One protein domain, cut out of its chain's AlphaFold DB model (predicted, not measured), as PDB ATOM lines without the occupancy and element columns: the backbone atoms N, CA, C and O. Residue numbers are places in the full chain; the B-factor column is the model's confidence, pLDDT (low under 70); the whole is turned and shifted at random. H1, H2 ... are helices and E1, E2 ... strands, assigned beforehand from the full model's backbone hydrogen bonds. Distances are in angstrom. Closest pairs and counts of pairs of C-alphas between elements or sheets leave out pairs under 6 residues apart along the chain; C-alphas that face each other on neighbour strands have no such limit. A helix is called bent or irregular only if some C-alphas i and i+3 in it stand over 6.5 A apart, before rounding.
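AT A GLANCE: This is residues 56 to 91 and 142 to 224 of the 228 residues of an uncharacterized protein of Methylobacterium sp (UniProt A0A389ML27). Look first for one seven-stranded sheet bent back on itself, curled like part of a barrel, with E2, E1 and E5 facing E3, E6 and E7, and E4 as the hinge. Helix H1 packs on it, mostly along E7, while the little helix H2 only grazes it. The printed part has 119 residues, with E1, E2, E3, E4, E5, H1, E6, E7 and H2 along the chain, a mixed class of helices and strands. The sheet, E2 E1 E5 E4 E3 E6 E7, is mixed, with E1 and E5 parallel and the other neighbours antiparallel. The whole is compact, with a radius of gyration of the C-alphas of 14.1 A and spans of 37 by 36 by 27 A.

IN THESE COORDINATES: Find C-alpha 60 at (37.438, -16.403, -14.197), where E1, residues 60 to 64, begins. E2 is residues 67 to 70, E3 79 to 85, E4 142 to 147, and E5 164 to 170, 19.2 A long. H1, residues 174 to 188, runs 19.6 A from C-alpha 174 at (47.700, -3.880, -19.896). E6, residues 193 to 203, spans 29.1 A and E7, residues 210 to 217, 23.1 A. H2, residues 220 to 224, ends at C-alpha 224, (51.106, 2.246, 8.667).

HOW THE PARTS SIT: Start at the hinge: E4 pairs with E5, a hairpin, at N 145 and O 165, 2.8 A, and with E3 at N 83 and O 146, 2.8 A. On one leaf, N 61 and O 166 of E1 and E5 are 2.8 A apart, and the hairpin E1 and E2 has N 62 and O 69 at 2.8 A. On the other, E3 and E6 have N 82 and O 196 at 2.8 A, and the hairpin E6 and E7 has N 201 and O 212 at 2.8 A. Between the leaves, the closest C-alphas of E1 and E7, Ser 64 and Gly 211, are 4.1 A apart. H1 is on the sheet at a height of 8.5 A, along the strands, at 17 degrees to E6 on the local plane; its closest C-alphas to E7 are Phe 180 and Tyr 215, 7.2 A. H1 is only just irregular, with C-alphas 183 and 186 6.8 A apart. H1 has 9 of 11 O i to N i+4 pairs within hydrogen-bond range; H2 has 0 of 1, but 2 of 2 O i to N i+3 pairs. H1 and H2 are apart.

THE WHOLE: The C-alphas farthest apart, Gly 207 and Lys 224, are 44.8 A from each other. Residues 92 to 141 are not printed, and C-alphas 91 and 142 are 6.4 A apart across the cut. The link E4 to E5, residues 148 to 163, is long. Mean pLDDT of the printed part is 91.8; residues 220 to 224 are under 70.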
ATOM      1  N   ASN A  56      44.750 -23.551 -11.426       81.44
ATOM      2  CA  ASN A  56      43.588 -24.245 -10.887       81.44
ATOM      3  C   ASN A  56      42.620 -23.218 -10.283       81.44
ATOM      4  O   ASN A  56      42.672 -22.934  -9.087       81.44
ATOM      5  N   VAL A  57      41.795 -22.609 -11.136       91.06
ATOM      6  CA  VAL A  57      40.796 -21.604 -10.746       91.06
ATOM      7  C   VAL A  57      39.388 -22.144 -10.960       91.06
ATOM      8  O   VAL A  57      39.122 -22.824 -11.951       91.06
ATOM      9  N   GLU A  58      38.468 -21.824 -10.053       92.31
ATOM     10  CA  GLU A  58      37.083 -22.311 -10.129       92.31
ATOM     11  C   GLU A  58      36.251 -21.532 -11.162       92.31
ATOM     12  O   GLU A  58      35.383 -22.080 -11.842       92.31
ATOM     13  N   ALA A  59      36.538 -20.240 -11.310       93.69
ATOM     14  CA  ALA A  59      35.949 -19.372 -12.317       93.69
ATOM     15  C   ALA A  59      36.910 -18.230 -12.654       93.69
ATOM     16  O   ALA A  59      37.731 -17.839 -11.829       93.69
ATOM     17  N   TYR A  60      36.771 -17.656 -13.846       94.31
ATOM     18  CA  TYR A  60      37.438 -16.403 -14.197       94.31
ATOM     19  C   TYR A  60      36.524 -15.224 -13.897       94.31
ATOM     20  O   TYR A  60      35.350 -15.260 -14.261       94.31
ATOM     21  N   ILE A  61      37.043 -14.163 -13.290       96.19
ATOM     22  CA  ILE A  61      36.333 -12.889 -13.246       96.19
ATOM     23  C   ILE A  61      36.404 -12.291 -14.653       96.19
ATOM     24  O   ILE A  61      37.474 -12.155 -15.241       96.19
ATOM     25  N   THR A  62      35.248 -11.949 -15.207       94.19
ATOM     26  CA  THR A  62      35.117 -11.232 -16.475       94.19
ATOM     27  C   THR A  62      34.651  -9.812 -16.199       94.19
ATOM     28  O   THR A  62      33.886  -9.575 -15.265       94.19
ATOM     29  N   VAL A  63      35.117  -8.869 -17.012       94.62
ATOM     30  CA  VAL A  63      34.771  -7.451 -16.901       94.62
ATOM     31  C   VAL A  63      34.036  -6.994 -18.156       94.62
ATOM     32  O   VAL A  63      34.403  -7.352 -19.276       94.62
ATOM     33  N   SER A  64      32.978  -6.213 -17.969       92.62
ATOM     34  CA  SER A  64      32.282  -5.475 -19.023       92.62
ATOM     35  C   SER A  64      32.093  -4.022 -18.595       92.62
ATOM     36  O   SER A  64      32.467  -3.639 -17.489       92.62
ATOM     37  N   GLU A  65      31.507  -3.198 -19.462       92.88
ATOM     38  CA  GLU A  65      31.150  -1.820 -19.102       92.88
ATOM     39  C   GLU A  65      30.169  -1.739 -17.918       92.88
ATOM     40  O   GLU A  65      30.141  -0.731 -17.220       92.88
ATOM     41  N   LEU A  66      29.378  -2.798 -17.694       93.62
ATOM     42  CA  LEU A  66      28.326  -2.834 -16.679       93.62
ATOM     43  C   LEU A  66      28.837  -3.286 -15.310       93.62
ATOM     44  O   LEU A  66      28.152  -3.061 -14.319       93.62
ATOM     45  N   GLY A  67      29.981  -3.972 -15.246       95.56
ATOM     46  CA  GLY A  67      30.491  -4.528 -13.998       95.56
ATOM     47  C   GLY A  67      31.307  -5.805 -14.174       95.56
ATOM     48  O   GLY A  67      31.810  -6.125 -15.256       95.56
ATOM     49  N   LEU A  68      31.436  -6.538 -13.071       97.44
ATOM     50  CA  LEU A  68      32.199  -7.778 -12.959       97.44
ATOM     51  C   LEU A  68      31.267  -8.988 -12.880       97.44
ATOM     52  O   LEU A  68      30.177  -8.899 -12.318       97.44
ATOM     53  N   ARG A  69      31.692 -10.133 -13.424       96.38
ATOM     54  CA  ARG A  69      30.934 -11.398 -13.375       96.38
ATOM     55  C   ARG A  69      31.861 -12.591 -13.214       96.38
ATOM     56  O   ARG A  69      32.968 -12.583 -13.746       96.38
ATOM     57  N   PHE A  70      31.382 -13.661 -12.587       96.12
ATOM     58  CA  PHE A  70      32.102 -14.935 -12.541       96.12
ATOM     59  C   PHE A  70      31.784 -15.794 -13.773       96.12
ATOM     60  O   PHE A  70      30.690 -16.335 -13.929       96.12
ATOM     61  N   GLY A  71      32.757 -15.944 -14.667       90.88
ATOM     62  CA  GLY A  71      32.653 -16.730 -15.889       90.88
ATOM     63  C   GLY A  71      31.553 -16.206 -16.809       90.88
ATOM     64  O   GLY A  71      31.593 -15.063 -17.256       90.88
ATOM     65  N   LYS A  72      30.576 -17.068 -17.110       89.31
ATOM     66  CA  LYS A  72      29.399 -16.737 -17.930       89.31
ATOM     67  C   LYS A  72      28.149 -16.433 -17.095       89.31
ATOM     68  O   LYS A  72      27.067 -16.325 -17.672       89.31
ATOM     69  N   ASP A  73      28.278 -16.334 -15.770       92.38
ATOM     70  CA  ASP A  73      27.153 -16.006 -14.896       92.38
ATOM     71  C   ASP A  73      26.552 -14.636 -15.252       92.38
ATOM     72  O   ASP A  73      27.211 -13.783 -15.850       92.38
ATOM     73  N   LYS A  74      25.274 -14.437 -14.920       90.69
ATOM     74  CA  LYS A  74      24.528 -13.215 -15.261       90.69
ATOM     75  C   LYS A  74      24.462 -12.206 -14.121       90.69
ATOM     76  O   LYS A  74      24.022 -11.085 -14.369       90.69
ATOM     77  N   LEU A  75      24.838 -12.582 -12.899       95.50
ATOM     78  CA  LEU A  75      24.894 -11.652 -11.781       95.50
ATOM     79  C   LEU A  75      26.082 -10.710 -11.971       95.50
ATOM     80  O   LEU A  75      27.207 -11.149 -12.204       95.50
ATOM     81  N   ILE A  76      25.797  -9.413 -11.898       96.31
ATOM     82  CA  ILE A  76      26.789  -8.351 -12.025       96.31
ATOM     83  C   ILE A  76      27.172  -7.881 -10.624       96.31
ATOM     84  O   ILE A  76      26.309  -7.699  -9.767       96.31
ATOM     85  N   HIS A  77      28.468  -7.684 -10.420       97.31
ATOM     86  CA  HIS A  77      29.056  -7.141  -9.206       97.31
ATOM     87  C   HIS A  77      29.724  -5.803  -9.525       97.31
ATOM     88  O   HIS A  77      30.479  -5.706 -10.495       97.31
ATOM     89  N   ASP A  78      29.503  -4.800  -8.679       96.56
ATOM     90  CA  ASP A  78      30.186  -3.504  -8.799       96.56
ATOM     91  C   ASP A  78      31.667  -3.619  -8.413       96.56
ATOM     92  O   ASP A  78      32.544  -2.982  -9.002       96.56
ATOM     93  N   SER A  79      31.947  -4.469  -7.422       97.38
ATOM     94  CA  SER A  79      33.294  -4.753  -6.945       97.38
ATOM     95  C   SER A  79      33.423  -6.178  -6.408       97.38
ATOM     96  O   SER A  79      32.433  -6.804  -6.020       97.38
ATOM     97  N   ILE A  80      34.650  -6.695  -6.422       98.12
ATOM     98  CA  ILE A  80      35.020  -7.992  -5.855       98.12
ATOM     99  C   ILE A  80      36.324  -7.803  -5.080       98.12
ATOM    100  O   ILE A  80      37.342  -7.425  -5.660       98.12
ATOM    101  N   ASP A  81      36.293  -8.092  -3.783       98.19
ATOM    102  CA  ASP A  81      37.460  -7.993  -2.909       98.19
ATOM    103  C   ASP A  81      38.230  -9.317  -2.925       98.19
ATOM    104  O   ASP A  81      37.663 -10.396  -2.715       98.19
ATOM    105  N   VAL A  82      39.532  -9.238  -3.198       98.06
ATOM    106  CA  VAL A  82      40.406 -10.399  -3.368       98.06
ATOM    107  C   VAL A  82      41.732 -10.231  -2.635       98.06
ATOM    108  O   VAL A  82      42.236  -9.125  -2.452       98.06
ATOM    109  N   GLU A  83      42.324 -11.349  -2.244       97.62
ATOM    110  CA  GLU A  83      43.734 -11.442  -1.895       97.62
ATOM    111  C   GLU A  83      44.532 -11.807  -3.152       97.62
ATOM    112  O   GLU A  83      44.180 -12.727  -3.896       97.62
ATOM    113  N   MET A  84      45.603 -11.057  -3.390       95.69
ATOM    114  CA  MET A  84      46.467 -11.143  -4.558       95.69
ATOM    115  C   MET A  84      47.915 -11.350  -4.120       95.69
ATOM    116  O   MET A  84      48.359 -10.751  -3.144       95.69
ATOM    117  N   LYS A  85      48.664 -12.145  -4.888       95.06
ATOM    118  CA  LYS A  85      50.110 -12.329  -4.757       95.06
ATOM    119  C   LYS A  85      50.740 -12.276  -6.149       95.06
ATOM    120  O   LYS A  85      50.340 -13.026  -7.035       95.06
ATOM    121  N   PHE A  86      51.712 -11.389  -6.372       94.00
ATOM    122  CA  PHE A  86      52.257 -11.179  -7.721       94.00
ATOM    123  C   PHE A  86      53.009 -12.392  -8.276       94.00
ATOM    124  O   PHE A  86      52.951 -12.634  -9.478       94.00
ATOM    125  N   GLY A  87      53.683 -13.164  -7.422       92.00
ATOM    126  CA  GLY A  87      54.433 -14.358  -7.810       92.00
ATOM    127  C   GLY A  87      53.568 -15.486  -8.377       92.00
ATOM    128  O   GLY A  87      54.100 -16.370  -9.038       92.00
ATOM    129  N   ASP A  88      52.248 -15.434  -8.182       90.31
ATOM    130  CA  ASP A  88      51.329 -16.436  -8.725       90.31
ATOM    131  C   ASP A  88      50.894 -16.115 -10.171       90.31
ATOM    132  O   ASP A  88      50.216 -16.920 -10.816       90.31
ATOM    133  N   ALA A  89      51.272 -14.944 -10.700       91.19
ATOM    134  CA  ALA A  89      50.946 -14.529 -12.057       91.19
ATOM    135  C   ALA A  89      51.689 -15.365 -13.111       91.19
ATOM    136  O   ALA A  89      52.902 -15.564 -13.038       91.19
ATOM    137  N   LYS A  90      50.980 -15.753 -14.173       89.38
ATOM    138  CA  LYS A  90      51.557 -16.311 -15.400       89.38
ATOM    139  C   LYS A  90      51.431 -15.298 -16.528       89.38
ATOM    140  O   LYS A  90      50.333 -15.015 -17.005       89.38
ATOM    141  N   ALA A  91      52.566 -14.757 -16.956       90.44
ATOM    142  CA  ALA A  91      52.641 -13.949 -18.165       90.44
ATOM    143  C   ALA A  91      52.738 -14.853 -19.401       90.44
ATOM    144  O   ALA A  91      53.311 -15.940 -19.351       90.44
ATOM    145  N   GLU A 142      47.681 -13.953 -16.666       92.75
ATOM    146  CA  GLU A 142      46.735 -14.787 -15.947       92.75
ATOM    147  C   GLU A 142      47.143 -14.783 -14.475       92.75
ATOM    148  O   GLU A 142      48.270 -15.146 -14.142       92.75
ATOM    149  N   LEU A 143      46.264 -14.317 -13.592       94.31
ATOM    150  CA  LEU A 143      46.573 -14.118 -12.178       94.31
ATOM    151  C   LEU A 143      45.508 -14.796 -11.312       94.31
ATOM    152  O   LEU A 143      44.357 -14.350 -11.319       94.31
ATOM    153  N   PRO A 144      45.848 -15.863 -10.571       95.50
ATOM    154  CA  PRO A 144      44.923 -16.444  -9.618       95.50
ATOM    155  C   PRO A 144      44.846 -15.537  -8.385       95.50
ATOM    156  O   PRO A 144      45.854 -15.055  -7.874       95.50
ATOM    157  N   VAL A 145      43.632 -15.292  -7.911       97.00
ATOM    158  CA  VAL A 145      43.354 -14.486  -6.722       97.00
ATOM    159  C   VAL A 145      42.357 -15.211  -5.835       97.00
ATOM    160  O   VAL A 145      41.537 -15.999  -6.313       97.00
ATOM    161  N   ARG A 146      42.419 -14.963  -4.532       97.50
ATOM    162  CA  ARG A 146      41.544 -15.608  -3.555       97.50
ATOM    163  C   ARG A 146      40.417 -14.666  -3.156       97.50
ATOM    164  O   ARG A 146      40.676 -13.521  -2.812       97.50
ATOM    165  N   LEU A 147      39.176 -15.137  -3.178       98.25
ATOM    166  CA  LEU A 147      38.032 -14.331  -2.749       98.25
ATOM    167  C   LEU A 147      38.097 -14.023  -1.247       98.25
ATOM    168  O   LEU A 147      38.268 -14.939  -0.442       98.25
ATOM    169  N   LEU A 148      37.903 -12.753  -0.879       97.81
ATOM    170  CA  LEU A 148      37.814 -12.303   0.519       97.81
ATOM    171  C   LEU A 148      36.389 -12.364   1.087       97.81
ATOM    172  O   LEU A 148      36.188 -12.101   2.266       97.81
ATOM    173  N   ALA A 149      35.402 -12.685   0.252       97.06
ATOM    174  CA  ALA A 149      34.009 -12.869   0.639       97.06
ATOM    175  C   ALA A 149      33.319 -13.854  -0.316       97.06
ATOM    176  O   ALA A 149      33.867 -14.220  -1.357       97.06
ATOM    177  N   GLU A 150      32.096 -14.270   0.015       97.19
ATOM    178  CA  GLU A 150      31.283 -15.117  -0.862       97.19
ATOM    179  C   GLU A 150      31.032 -14.449  -2.231       97.19
ATOM    180  O   GLU A 150      30.461 -13.358  -2.329       97.19
ATOM    181  N   GLY A 151      31.407 -15.140  -3.309       95.69
ATOM    182  CA  GLY A 151      31.114 -14.746  -4.682       95.69
ATOM    183  C   GLY A 151      29.735 -15.243  -5.100       95.69
ATOM    184  O   GLY A 151      29.591 -16.370  -5.581       95.69
ATOM    185  N   LYS A 152      28.707 -14.410  -4.914       95.88
ATOM    186  CA  LYS A 152      27.336 -14.755  -5.319       95.88
ATOM    187  C   LYS A 152      27.264 -15.035  -6.821       95.88
ATOM    188  O   LYS A 152      27.896 -14.342  -7.609       95.88
ATOM    189  N   ARG A 153      26.471 -16.027  -7.219       94.75
ATOM    190  CA  ARG A 153      26.176 -16.324  -8.631       94.75
ATOM    191  C   ARG A 153      24.691 -16.590  -8.802       94.75
ATOM    192  O   ARG A 153      24.036 -17.078  -7.882       94.75
ATOM    193  N   LYS A 154      24.152 -16.282  -9.979       92.56
ATOM    194  CA  LYS A 154      22.766 -16.632 -10.311       92.56
ATOM    195  C   LYS A 154      22.635 -18.109 -10.686       92.56
ATOM    196  O   LYS A 154      21.631 -18.737 -10.364       92.56
ATOM    197  N   GLU A 155      23.636 -18.651 -11.370       87.12
ATOM    198  CA  GLU A 155      23.679 -20.013 -11.892       87.12
ATOM    199  C   GLU A 155      24.928 -20.740 -11.339       87.12
ATOM    200  O   GLU A 155      25.991 -20.145 -11.160       87.12
ATOM    201  N   GLY A 156      24.817 -22.037 -11.029       82.12
ATOM    202  CA  GLY A 156      25.959 -22.847 -10.560       82.12
ATOM    203  C   GLY A 156      26.332 -22.712  -9.074       82.12
ATOM    204  O   GLY A 156      27.363 -23.242  -8.669       82.12
ATOM    205  N   GLY A 157      25.502 -22.051  -8.258       90.25
ATOM    206  CA  GLY A 157      25.702 -21.899  -6.806       90.25
ATOM    207  C   GLY A 157      26.789 -20.884  -6.441       90.25
ATOM    208  O   GLY A 157      27.620 -20.532  -7.271       90.25
ATOM    209  N   ASN A 158      26.803 -20.386  -5.207       95.62
ATOM    210  CA  ASN A 158      27.783 -19.378  -4.792       95.62
ATOM    211  C   ASN A 158      29.209 -19.946  -4.719       95.62
ATOM    212  O   ASN A 158      29.408 -21.119  -4.398       95.62
ATOM    213  N   LEU A 159      30.196 -19.091  -4.984       96.25
ATOM    214  CA  LEU A 159      31.603 -19.349  -4.687       96.25
ATOM    215  C   LEU A 159      31.866 -18.997  -3.224       96.25
ATOM    216  O   LEU A 159      31.491 -17.916  -2.771       96.25
ATOM    217  N   LYS A 160      32.514 -19.892  -2.482       97.50
ATOM    218  CA  LYS A 160      32.813 -19.658  -1.066       97.50
ATOM    219  C   LYS A 160      33.925 -18.620  -0.909       97.50
ATOM    220  O   LYS A 160      34.773 -18.453  -1.785       97.50
ATOM    221  N   GLU A 161      33.943 -17.959   0.243       97.56
ATOM    222  CA  GLU A 161      35.132 -17.226   0.679       97.56
ATOM    223  C   GLU A 161      36.352 -18.161   0.661       97.56
ATOM    224  O   GLU A 161      36.250 -19.352   0.969       97.56
ATOM    225  N   GLY A 162      37.504 -17.639   0.247       96.75
ATOM    226  CA  GLY A 162      38.720 -18.425   0.109       96.75
ATOM    227  C   GLY A 162      38.828 -19.217  -1.198       96.75
ATOM    228  O   GLY A 162      39.899 -19.769  -1.457       96.75
ATOM    229  N   THR A 163      37.793 -19.259  -2.046       97.12
ATOM    230  CA  THR A 163      37.891 -19.851  -3.391       97.12
ATOM    231  C   THR A 163      38.895 -19.078  -4.252       97.12
ATOM    232  O   THR A 163      38.939 -17.846  -4.223       97.12
ATOM    233  N   VAL A 164      39.688 -19.805  -5.046       96.81
ATOM    234  CA  VAL A 164      40.620 -19.223  -6.022       96.81
ATOM    235  C   VAL A 164      39.906 -19.008  -7.359       96.81
ATOM    236  O   VAL A 164      39.380 -19.947  -7.962       96.81
ATOM    237  N   VAL A 165      39.913 -17.768  -7.833       96.81
ATOM    238  CA  VAL A 165      39.363 -17.337  -9.122       96.81
ATOM    239  C   VAL A 165      40.462 -16.720  -9.984       96.81
ATOM    240  O   VAL A 165      41.483 -16.272  -9.475       96.81
ATOM    241  N   GLY A 166      40.285 -16.721 -11.302       95.88
ATOM    242  CA  GLY A 166      41.271 -16.190 -12.244       95.88
ATOM    243  C   GLY A 166      40.957 -14.766 -12.691       95.88
ATOM    244  O   GLY A 166      39.816 -14.456 -13.031       95.88
ATOM    245  N   LEU A 167      41.976 -13.916 -12.765       94.75
ATOM    246  CA  LEU A 167      41.958 -12.657 -13.502       94.75
ATOM    247  C   LEU A 167      42.721 -12.840 -14.815       94.75
ATOM    248  O   LEU A 167      43.926 -13.071 -14.799       94.75
ATOM    249  N   SER A 168      42.016 -12.690 -15.937       92.44
ATOM    250  CA  SER A 168      42.620 -12.708 -17.273       92.44
ATOM    251  C   SER A 168      42.802 -11.272 -17.763       92.44
ATOM    252  O   SER A 168      41.858 -10.582 -18.160       92.44
ATOM    253  N   ILE A 169      44.028 -10.773 -17.658       93.62
ATOM    254  CA  ILE A 169      44.408  -9.396 -17.957       93.62
ATOM    255  C   ILE A 169      44.878  -9.353 -19.408       93.62
ATOM    256  O   ILE A 169      46.009  -9.707 -19.739       93.62
ATOM    257  N   SER A 170      43.973  -8.926 -20.284       88.00
ATOM    258  CA  SER A 170      44.247  -8.782 -21.713       88.00
ATOM    259  C   SER A 170      45.027  -7.505 -22.036       88.00
ATOM    260  O   SER A 170      45.124  -6.576 -21.225       88.00
ATOM    261  N   TYR A 171      45.484  -7.401 -23.285       87.69
ATOM    262  CA  TYR A 171      46.115  -6.194 -23.823       87.69
ATOM    263  C   TYR A 171      45.295  -4.909 -23.599       87.69
ATOM    264  O   TYR A 171      45.882  -3.846 -23.393       87.69
ATOM    265  N   MET A 172      43.958  -4.991 -23.569       88.44
ATOM    266  CA  MET A 172      43.070  -3.844 -23.322       88.44
ATOM    267  C   MET A 172      43.233  -3.272 -21.908       88.44
ATOM    268  O   MET A 172      43.042  -2.076 -21.697       88.44
ATOM    269  N   ASN A 173      43.619  -4.112 -20.947       92.00
ATOM    270  CA  ASN A 173      43.840  -3.726 -19.556       92.00
ATOM    271  C   ASN A 173      45.332  -3.576 -19.188       92.00
ATOM    272  O   ASN A 173      45.661  -3.147 -18.081       92.00
ATOM    273  N   SER A 174      46.243  -3.886 -20.116       90.00
ATOM    274  CA  SER A 174      47.700  -3.880 -19.896       90.00
ATOM    275  C   SER A 174      48.228  -2.561 -19.327       90.00
ATOM    276  O   SER A 174      49.050  -2.567 -18.416       90.00
ATOM    277  N   LYS A 175      47.730  -1.413 -19.807       91.19
ATOM    278  CA  LYS A 175      48.163  -0.091 -19.328       91.19
ATOM    279  C   LYS A 175      47.766   0.160 -17.875       91.19
ATOM    280  O   LYS A 175      48.593   0.628 -17.097       91.19
ATOM    281  N   ALA A 176      46.519  -0.145 -17.515       93.44
ATOM    282  CA  ALA A 176      46.021   0.056 -16.156       93.44
ATOM    283  C   ALA A 176      46.724  -0.891 -15.176       93.44
ATOM    284  O   ALA A 176      47.228  -0.449 -14.144       93.44
ATOM    285  N   PHE A 177      46.854  -2.169 -15.541       95.19
ATOM    286  CA  PHE A 177      47.571  -3.130 -14.710       95.19
ATOM    287  C   PHE A 177      49.074  -2.844 -14.635       95.19
ATOM    288  O   PHE A 177      49.665  -2.962 -13.573       95.19
ATOM    289  N   GLY A 178      49.700  -2.396 -15.723       95.00
ATOM    290  CA  GLY A 178      51.108  -2.001 -15.728       95.00
ATOM    291  C   GLY A 178      51.391  -0.802 -14.822       95.00
ATOM    292  O   GLY A 178      52.420  -0.778 -14.151       95.00
ATOM    293  N   ALA A 179      50.482   0.177 -14.760       95.62
ATOM    294  CA  ALA A 179      50.574   1.278 -13.800       95.62
ATOM    295  C   ALA A 179      50.447   0.770 -12.354       95.62
ATOM    296  O   ALA A 179      51.282   1.102 -11.516       95.62
ATOM    297  N   PHE A 180      49.464  -0.097 -12.095       96.06
ATOM    298  CA  PHE A 180      49.275  -0.737 -10.796       96.06
ATOM    299  C   PHE A 180      50.508  -1.547 -10.357       96.06
ATOM    300  O   PHE A 180      51.020  -1.344  -9.259       96.06
ATOM    301  N   LEU A 181      51.053  -2.395 -11.233       94.94
ATOM    302  CA  LEU A 181      52.264  -3.177 -10.979       94.94
ATOM    303  C   LEU A 181      53.461  -2.288 -10.643       94.94
ATOM    304  O   LEU A 181      54.133  -2.527  -9.645       94.94
ATOM    305  N   LYS A 182      53.720  -1.243 -11.440       96.06
ATOM    306  CA  LYS A 182      54.836  -0.316 -11.192       96.06
ATOM    307  C   LYS A 182      54.746   0.347  -9.821       96.06
ATOM    308  O   LYS A 182      55.775   0.587  -9.199       96.06
ATOM    309  N   GLU A 183      53.535   0.646  -9.363       95.81
ATOM    310  CA  GLU A 183      53.329   1.294  -8.075       95.81
ATOM    311  C   GLU A 183      53.409   0.317  -6.893       95.81
ATOM    312  O   GLU A 183      53.986   0.653  -5.857       95.81
ATOM    313  N   GLN A 184      52.827  -0.881  -7.016       95.69
ATOM    314  CA  GLN A 184      52.653  -1.793  -5.880       95.69
ATOM    315  C   GLN A 184      53.731  -2.878  -5.787       95.69
ATOM    316  O   GLN A 184      54.077  -3.288  -4.679       95.69
ATOM    317  N   TYR A 185      54.318  -3.321  -6.903       94.75
ATOM    318  CA  TYR A 185      55.347  -4.367  -6.893       94.75
ATOM    319  C   TYR A 185      56.558  -4.018  -6.009       94.75
ATOM    320  O   TYR A 185      56.980  -4.884  -5.248       94.75
ATOM    321  N   PRO A 186      57.079  -2.771  -5.974       95.50
ATOM    322  CA  PRO A 186      58.162  -2.414  -5.049       95.50
ATOM    323  C   PRO A 186      57.788  -2.494  -3.558       95.50
ATOM    324  O   PRO A 186      58.676  -2.540  -2.713       95.50
ATOM    325  N   LYS A 187      56.490  -2.467  -3.221       94.00
ATOM    326  CA  LYS A 187      55.997  -2.464  -1.833       94.00
ATOM    327  C   LYS A 187      55.752  -3.875  -1.298       94.00
ATOM    328  O   LYS A 187      56.018  -4.116  -0.124       94.00
ATOM    329  N   TYR A 188      55.240  -4.761  -2.151       93.06
ATOM    330  CA  TYR A 188      54.828  -6.121  -1.788       93.06
ATOM    331  C   TYR A 188      55.795  -7.198  -2.311       93.06
ATOM    332  O   TYR A 188      55.967  -8.245  -1.696       93.06
ATOM    333  N   GLY A 189      56.481  -6.953  -3.428       93.62
ATOM    334  CA  GLY A 189      57.311  -7.963  -4.082       93.62
ATOM    335  C   GLY A 189      56.496  -9.152  -4.620       93.62
ATOM    336  O   GLY A 189      55.265  -9.118  -4.630       93.62
ATOM    337  N   PRO A 190      57.167 -10.212  -5.102       93.75
ATOM    338  CA  PRO A 190      56.487 -11.375  -5.666       93.75
ATOM    339  C   PRO A 190      55.790 -12.219  -4.593       93.75
ATOM    340  O   PRO A 190      54.764 -12.834  -4.875       93.75
ATOM    341  N   ASP A 191      56.323 -12.244  -3.368       93.88
ATOM    342  CA  ASP A 191      55.936 -13.247  -2.377       93.88
ATOM    343  C   ASP A 191      54.921 -12.799  -1.323       93.88
ATOM    344  O   ASP A 191      54.342 -13.639  -0.632       93.88
ATOM    345  N   GLN A 192      54.669 -11.499  -1.199       94.50
ATOM    346  CA  GLN A 192      53.717 -10.993  -0.221       94.50
ATOM    347  C   GLN A 192      52.302 -10.984  -0.799       94.50
ATOM    348  O   GLN A 192      52.053 -10.380  -1.844       94.50
ATOM    349  N   SER A 193      51.368 -11.611  -0.083       95.06
ATOM    350  CA  SER A 193      49.935 -11.463  -0.347       95.06
ATOM    351  C   SER A 193      49.416 -10.128   0.186       95.06
ATOM    352  O   SER A 193      49.859  -9.653   1.234       95.06
ATOM    353  N   PHE A 194      48.458  -9.530  -0.516       96.06
ATOM    354  CA  PHE A 194      47.819  -8.272  -0.129       96.06
ATOM    355  C   PHE A 194      46.388  -8.188  -0.654       96.06
ATOM    356  O   PHE A 194      46.001  -8.899  -1.583       96.06
ATOM    357  N   LYS A 195      45.580  -7.320  -0.040       97.38
ATOM    358  CA  LYS A 195      44.148  -7.207  -0.338       97.38
ATOM    359  C   LYS A 195      43.872  -6.107  -1.355       97.38
ATOM    360  O   LYS A 195      44.321  -4.968  -1.199       97.38
ATOM    361  N   VAL A 196      43.097  -6.448  -2.376       97.69
ATOM    362  CA  VAL A 196      42.749  -5.569  -3.491       97.69
ATOM    363  C   VAL A 196      41.252  -5.648  -3.742       97.69
ATOM    364  O   VAL A 196      40.691  -6.733  -3.871       97.69
ATOM    365  N   ARG A 197      40.611  -4.495  -3.879       98.19
ATOM    366  CA  ARG A 197      39.284  -4.384  -4.466       98.19
ATOM    367  C   ARG A 197      39.409  -4.268  -5.976       98.19
ATOM    368  O   ARG A 197      40.051  -3.351  -6.492       98.19
ATOM    369  N   ILE A 198      38.790  -5.207  -6.680       98.12
ATOM    370  CA  ILE A 198      38.664  -5.189  -8.134       98.12
ATOM    371  C   ILE A 198      37.352  -4.503  -8.490       98.12
ATOM    372  O   ILE A 198      36.310  -4.827  -7.924       98.12
ATOM    373  N   THR A 199      37.392  -3.581  -9.445       97.75
ATOM    374  CA  THR A 199      36.211  -2.876  -9.967       97.75
ATOM    375  C   THR A 199      36.162  -2.950 -11.488       97.75
ATOM    376  O   THR A 199      37.152  -3.287 -12.143       97.75
ATOM    377  N   ALA A 200      35.006  -2.642 -12.072       96.75
ATOM    378  CA  ALA A 200      34.901  -2.404 -13.506       96.75
ATOM    379  C   ALA A 200      35.065  -0.910 -13.799       96.75
ATOM    380  O   ALA A 200      34.322  -0.076 -13.289       96.75
ATOM    381  N   VAL A 201      36.028  -0.569 -14.652       95.94
ATOM    382  CA  VAL A 201      36.208   0.791 -15.162       95.94
ATOM    383  C   VAL A 201      35.669   0.832 -16.592       95.94
ATOM    384  O   VAL A 201      36.293   0.242 -17.483       95.94
ATOM    385  N   PRO A 202      34.541   1.516 -16.846       94.31
ATOM    386  CA  PRO A 202      33.972   1.597 -18.182       94.31
ATOM    387  C   PRO A 202      34.879   2.412 -19.109       94.31
ATOM    388  O   PRO A 202      35.501   3.408 -18.721       94.31
ATOM    389  N   LYS A 203      34.958   1.981 -20.364       92.75
ATOM    390  CA  LYS A 203      35.725   2.604 -21.438       92.75
ATOM    391  C   LYS A 203      34.860   2.707 -22.684       92.75
ATOM    392  O   LYS A 203      34.162   1.767 -23.053       92.75
ATOM    393  N   LYS A 204      34.972   3.850 -23.358       91.19
ATOM    394  CA  LYS A 204      34.379   4.049 -24.678       91.19
ATOM    395  C   LYS A 204      35.274   3.422 -25.741       91.19
ATOM    396  O   LYS A 204      36.481   3.680 -25.765       91.19
ATOM    397  N   GLY A 205      34.695   2.578 -26.587       82.62
ATOM    398  CA  GLY A 205      35.376   1.984 -27.737       82.62
ATOM    399  C   GLY A 205      34.920   2.607 -29.051       82.62
ATOM    400  O   GLY A 205      33.887   3.261 -29.122       82.62
ATOM    401  N   SER A 206      35.670   2.372 -30.128       77.69
ATOM    402  CA  SER A 206      35.332   2.860 -31.476       77.69
ATOM    403  C   SER A 206      34.165   2.113 -32.141       77.69
ATOM    404  O   SER A 206      33.879   2.346 -33.310       77.69
ATOM    405  N   GLY A 207      33.505   1.195 -31.430       78.56
ATOM    406  CA  GLY A 207      32.379   0.424 -31.962       78.56
ATOM    407  C   GLY A 207      31.514  -0.228 -30.888       78.56
ATOM    408  O   GLY A 207      30.305  -0.309 -31.059       78.56
ATOM    409  N   GLN A 208      32.116  -0.664 -29.782       83.88
ATOM    410  CA  GLN A 208      31.401  -1.145 -28.602       83.88
ATOM    411  C   GLN A 208      32.105  -0.629 -27.354       83.88
ATOM    412  O   GLN A 208      33.340  -0.598 -27.300       83.88
ATOM    413  N   ASP A 209      31.313  -0.239 -26.368       91.00
ATOM    414  CA  ASP A 209      31.818   0.086 -25.048       91.00
ATOM    415  C   ASP A 209      32.273  -1.194 -24.341       91.00
ATOM    416  O   ASP A 209      31.805  -2.304 -24.608       91.00
ATOM    417  N   TYR A 210      33.272  -1.055 -23.482       90.56
ATOM    418  CA  TYR A 210      33.893  -2.183 -22.802       90.56
ATOM    419  C   TYR A 210      34.306  -1.789 -21.391       90.56
ATOM    420  O   TYR A 210      34.305  -0.618 -21.021       90.56
ATOM    421  N   GLY A 211      34.662  -2.784 -20.585       92.38
ATOM    422  CA  GLY A 211      35.216  -2.561 -19.258       92.38
ATOM    423  C   GLY A 211      36.658  -3.031 -19.182       92.38
ATOM    424  O   GLY A 211      37.078  -3.932 -19.913       92.38
ATOM    425  N   VAL A 212      37.408  -2.424 -18.276       94.94
ATOM    426  CA  VAL A 212      38.737  -2.882 -17.864       94.94
ATOM    427  C   VAL A 212      38.771  -3.001 -16.343       94.94
ATOM    428  O   VAL A 212      37.986  -2.337 -15.666       94.94
ATOM    429  N   PHE A 213      39.643  -3.844 -15.790       97.19
ATOM    430  CA  PHE A 213      39.731  -3.962 -14.333       97.19
ATOM    431  C   PHE A 213      40.342  -2.696 -13.723       97.19
ATOM    432  O   PHE A 213      41.402  -2.237 -14.152       97.19
ATOM    433  N   GLY A 214      39.674  -2.156 -12.709       96.94
ATOM    434  CA  GLY A 214      40.235  -1.211 -11.753       96.94
ATOM    435  C   GLY A 214      40.782  -1.944 -10.532       96.94
ATOM    436  O   GLY A 214      40.317  -3.035 -10.199       96.94
ATOM    437  N   TYR A 215      41.770  -1.336  -9.881       97.25
ATOM    438  CA  TYR A 215      42.471  -1.912  -8.738       97.25
ATOM    439  C   TYR A 215      42.577  -0.869  -7.628       97.25
ATOM    440  O   TYR A 215      43.106   0.221  -7.853       97.25
ATOM    441  N   GLU A 216      42.109  -1.210  -6.435       96.38
ATOM    442  CA  GLU A 216      42.217  -0.382  -5.235       96.38
ATOM    443  C   GLU A 216      42.815  -1.222  -4.102       96.38
ATOM    444  O   GLU A 216      42.311  -2.298  -3.791       96.38
ATOM    445  N   ILE A 217      43.904  -0.755  -3.484       95.94
ATOM    446  CA  ILE A 217      44.466  -1.420  -2.301       95.94
ATOM    447  C   ILE A 217      43.534  -1.185  -1.113       95.94
ATOM    448  O   ILE A 217      43.284  -0.040  -0.746       95.94
ATOM    449  N   ILE A 218      43.078  -2.270  -0.491       94.88
ATOM    450  CA  ILE A 218      42.214  -2.254   0.705       94.88
ATOM    451  C   ILE A 218      42.910  -2.895   1.915       94.88
ATOM    452  O   ILE A 218      42.275  -3.355   2.859       94.88
ATOM    453  N   ASP A 219      44.236  -2.982   1.852       79.94
ATOM    454  CA  ASP A 219      45.063  -3.575   2.891       79.94
ATOM    455  C   ASP A 219      45.396  -2.542   3.983       79.94
ATOM    456  O   ASP A 219      46.032  -1.517   3.712       79.94
ATOM    457  N   ASP A 220      45.012  -2.822   5.233       58.06
ATOM    458  CA  ASP A 220      45.236  -1.934   6.387       58.06
ATOM    459  C   ASP A 220      46.733  -1.674   6.659       58.06
ATOM    460  O   ASP A 220      47.115  -0.675   7.276       58.06
ATOM    461  N   ALA A 221      47.621  -2.557   6.186       53.84
ATOM    462  CA  ALA A 221      49.062  -2.451   6.405       53.84
ATOM    463  C   ALA A 221      49.724  -1.296   5.625       53.84
ATOM    464  O   ALA A 221      50.721  -0.734   6.092       53.84
ATOM    465  N   ALA A 222      49.166  -0.877   4.480       47.88
ATOM    466  CA  ALA A 222      49.712   0.231   3.690       47.88
ATOM    467  C   ALA A 222      49.517   1.601   4.372       47.88
ATOM    468  O   ALA A 222      50.298   2.527   4.135       47.88
ATOM    469  N   ALA A 223      48.542   1.721   5.280       42.59
ATOM    470  CA  ALA A 223      48.310   2.933   6.065       42.59
ATOM    471  C   ALA A 223      49.395   3.176   7.135       42.59
ATOM    472  O   ALA A 223      49.623   4.318   7.530       42.59
ATOM    473  N   LYS A 224      50.118   2.134   7.576       38.56
ATOM    474  CA  LYS A 224      51.106   2.246   8.667       38.56
ATOM    475  C   LYS A 224      52.512   2.679   8.234       38.56
ATOM    476  O   LYS A 224      53.300   3.048   9.094       38.56
TER     477      LYS A 224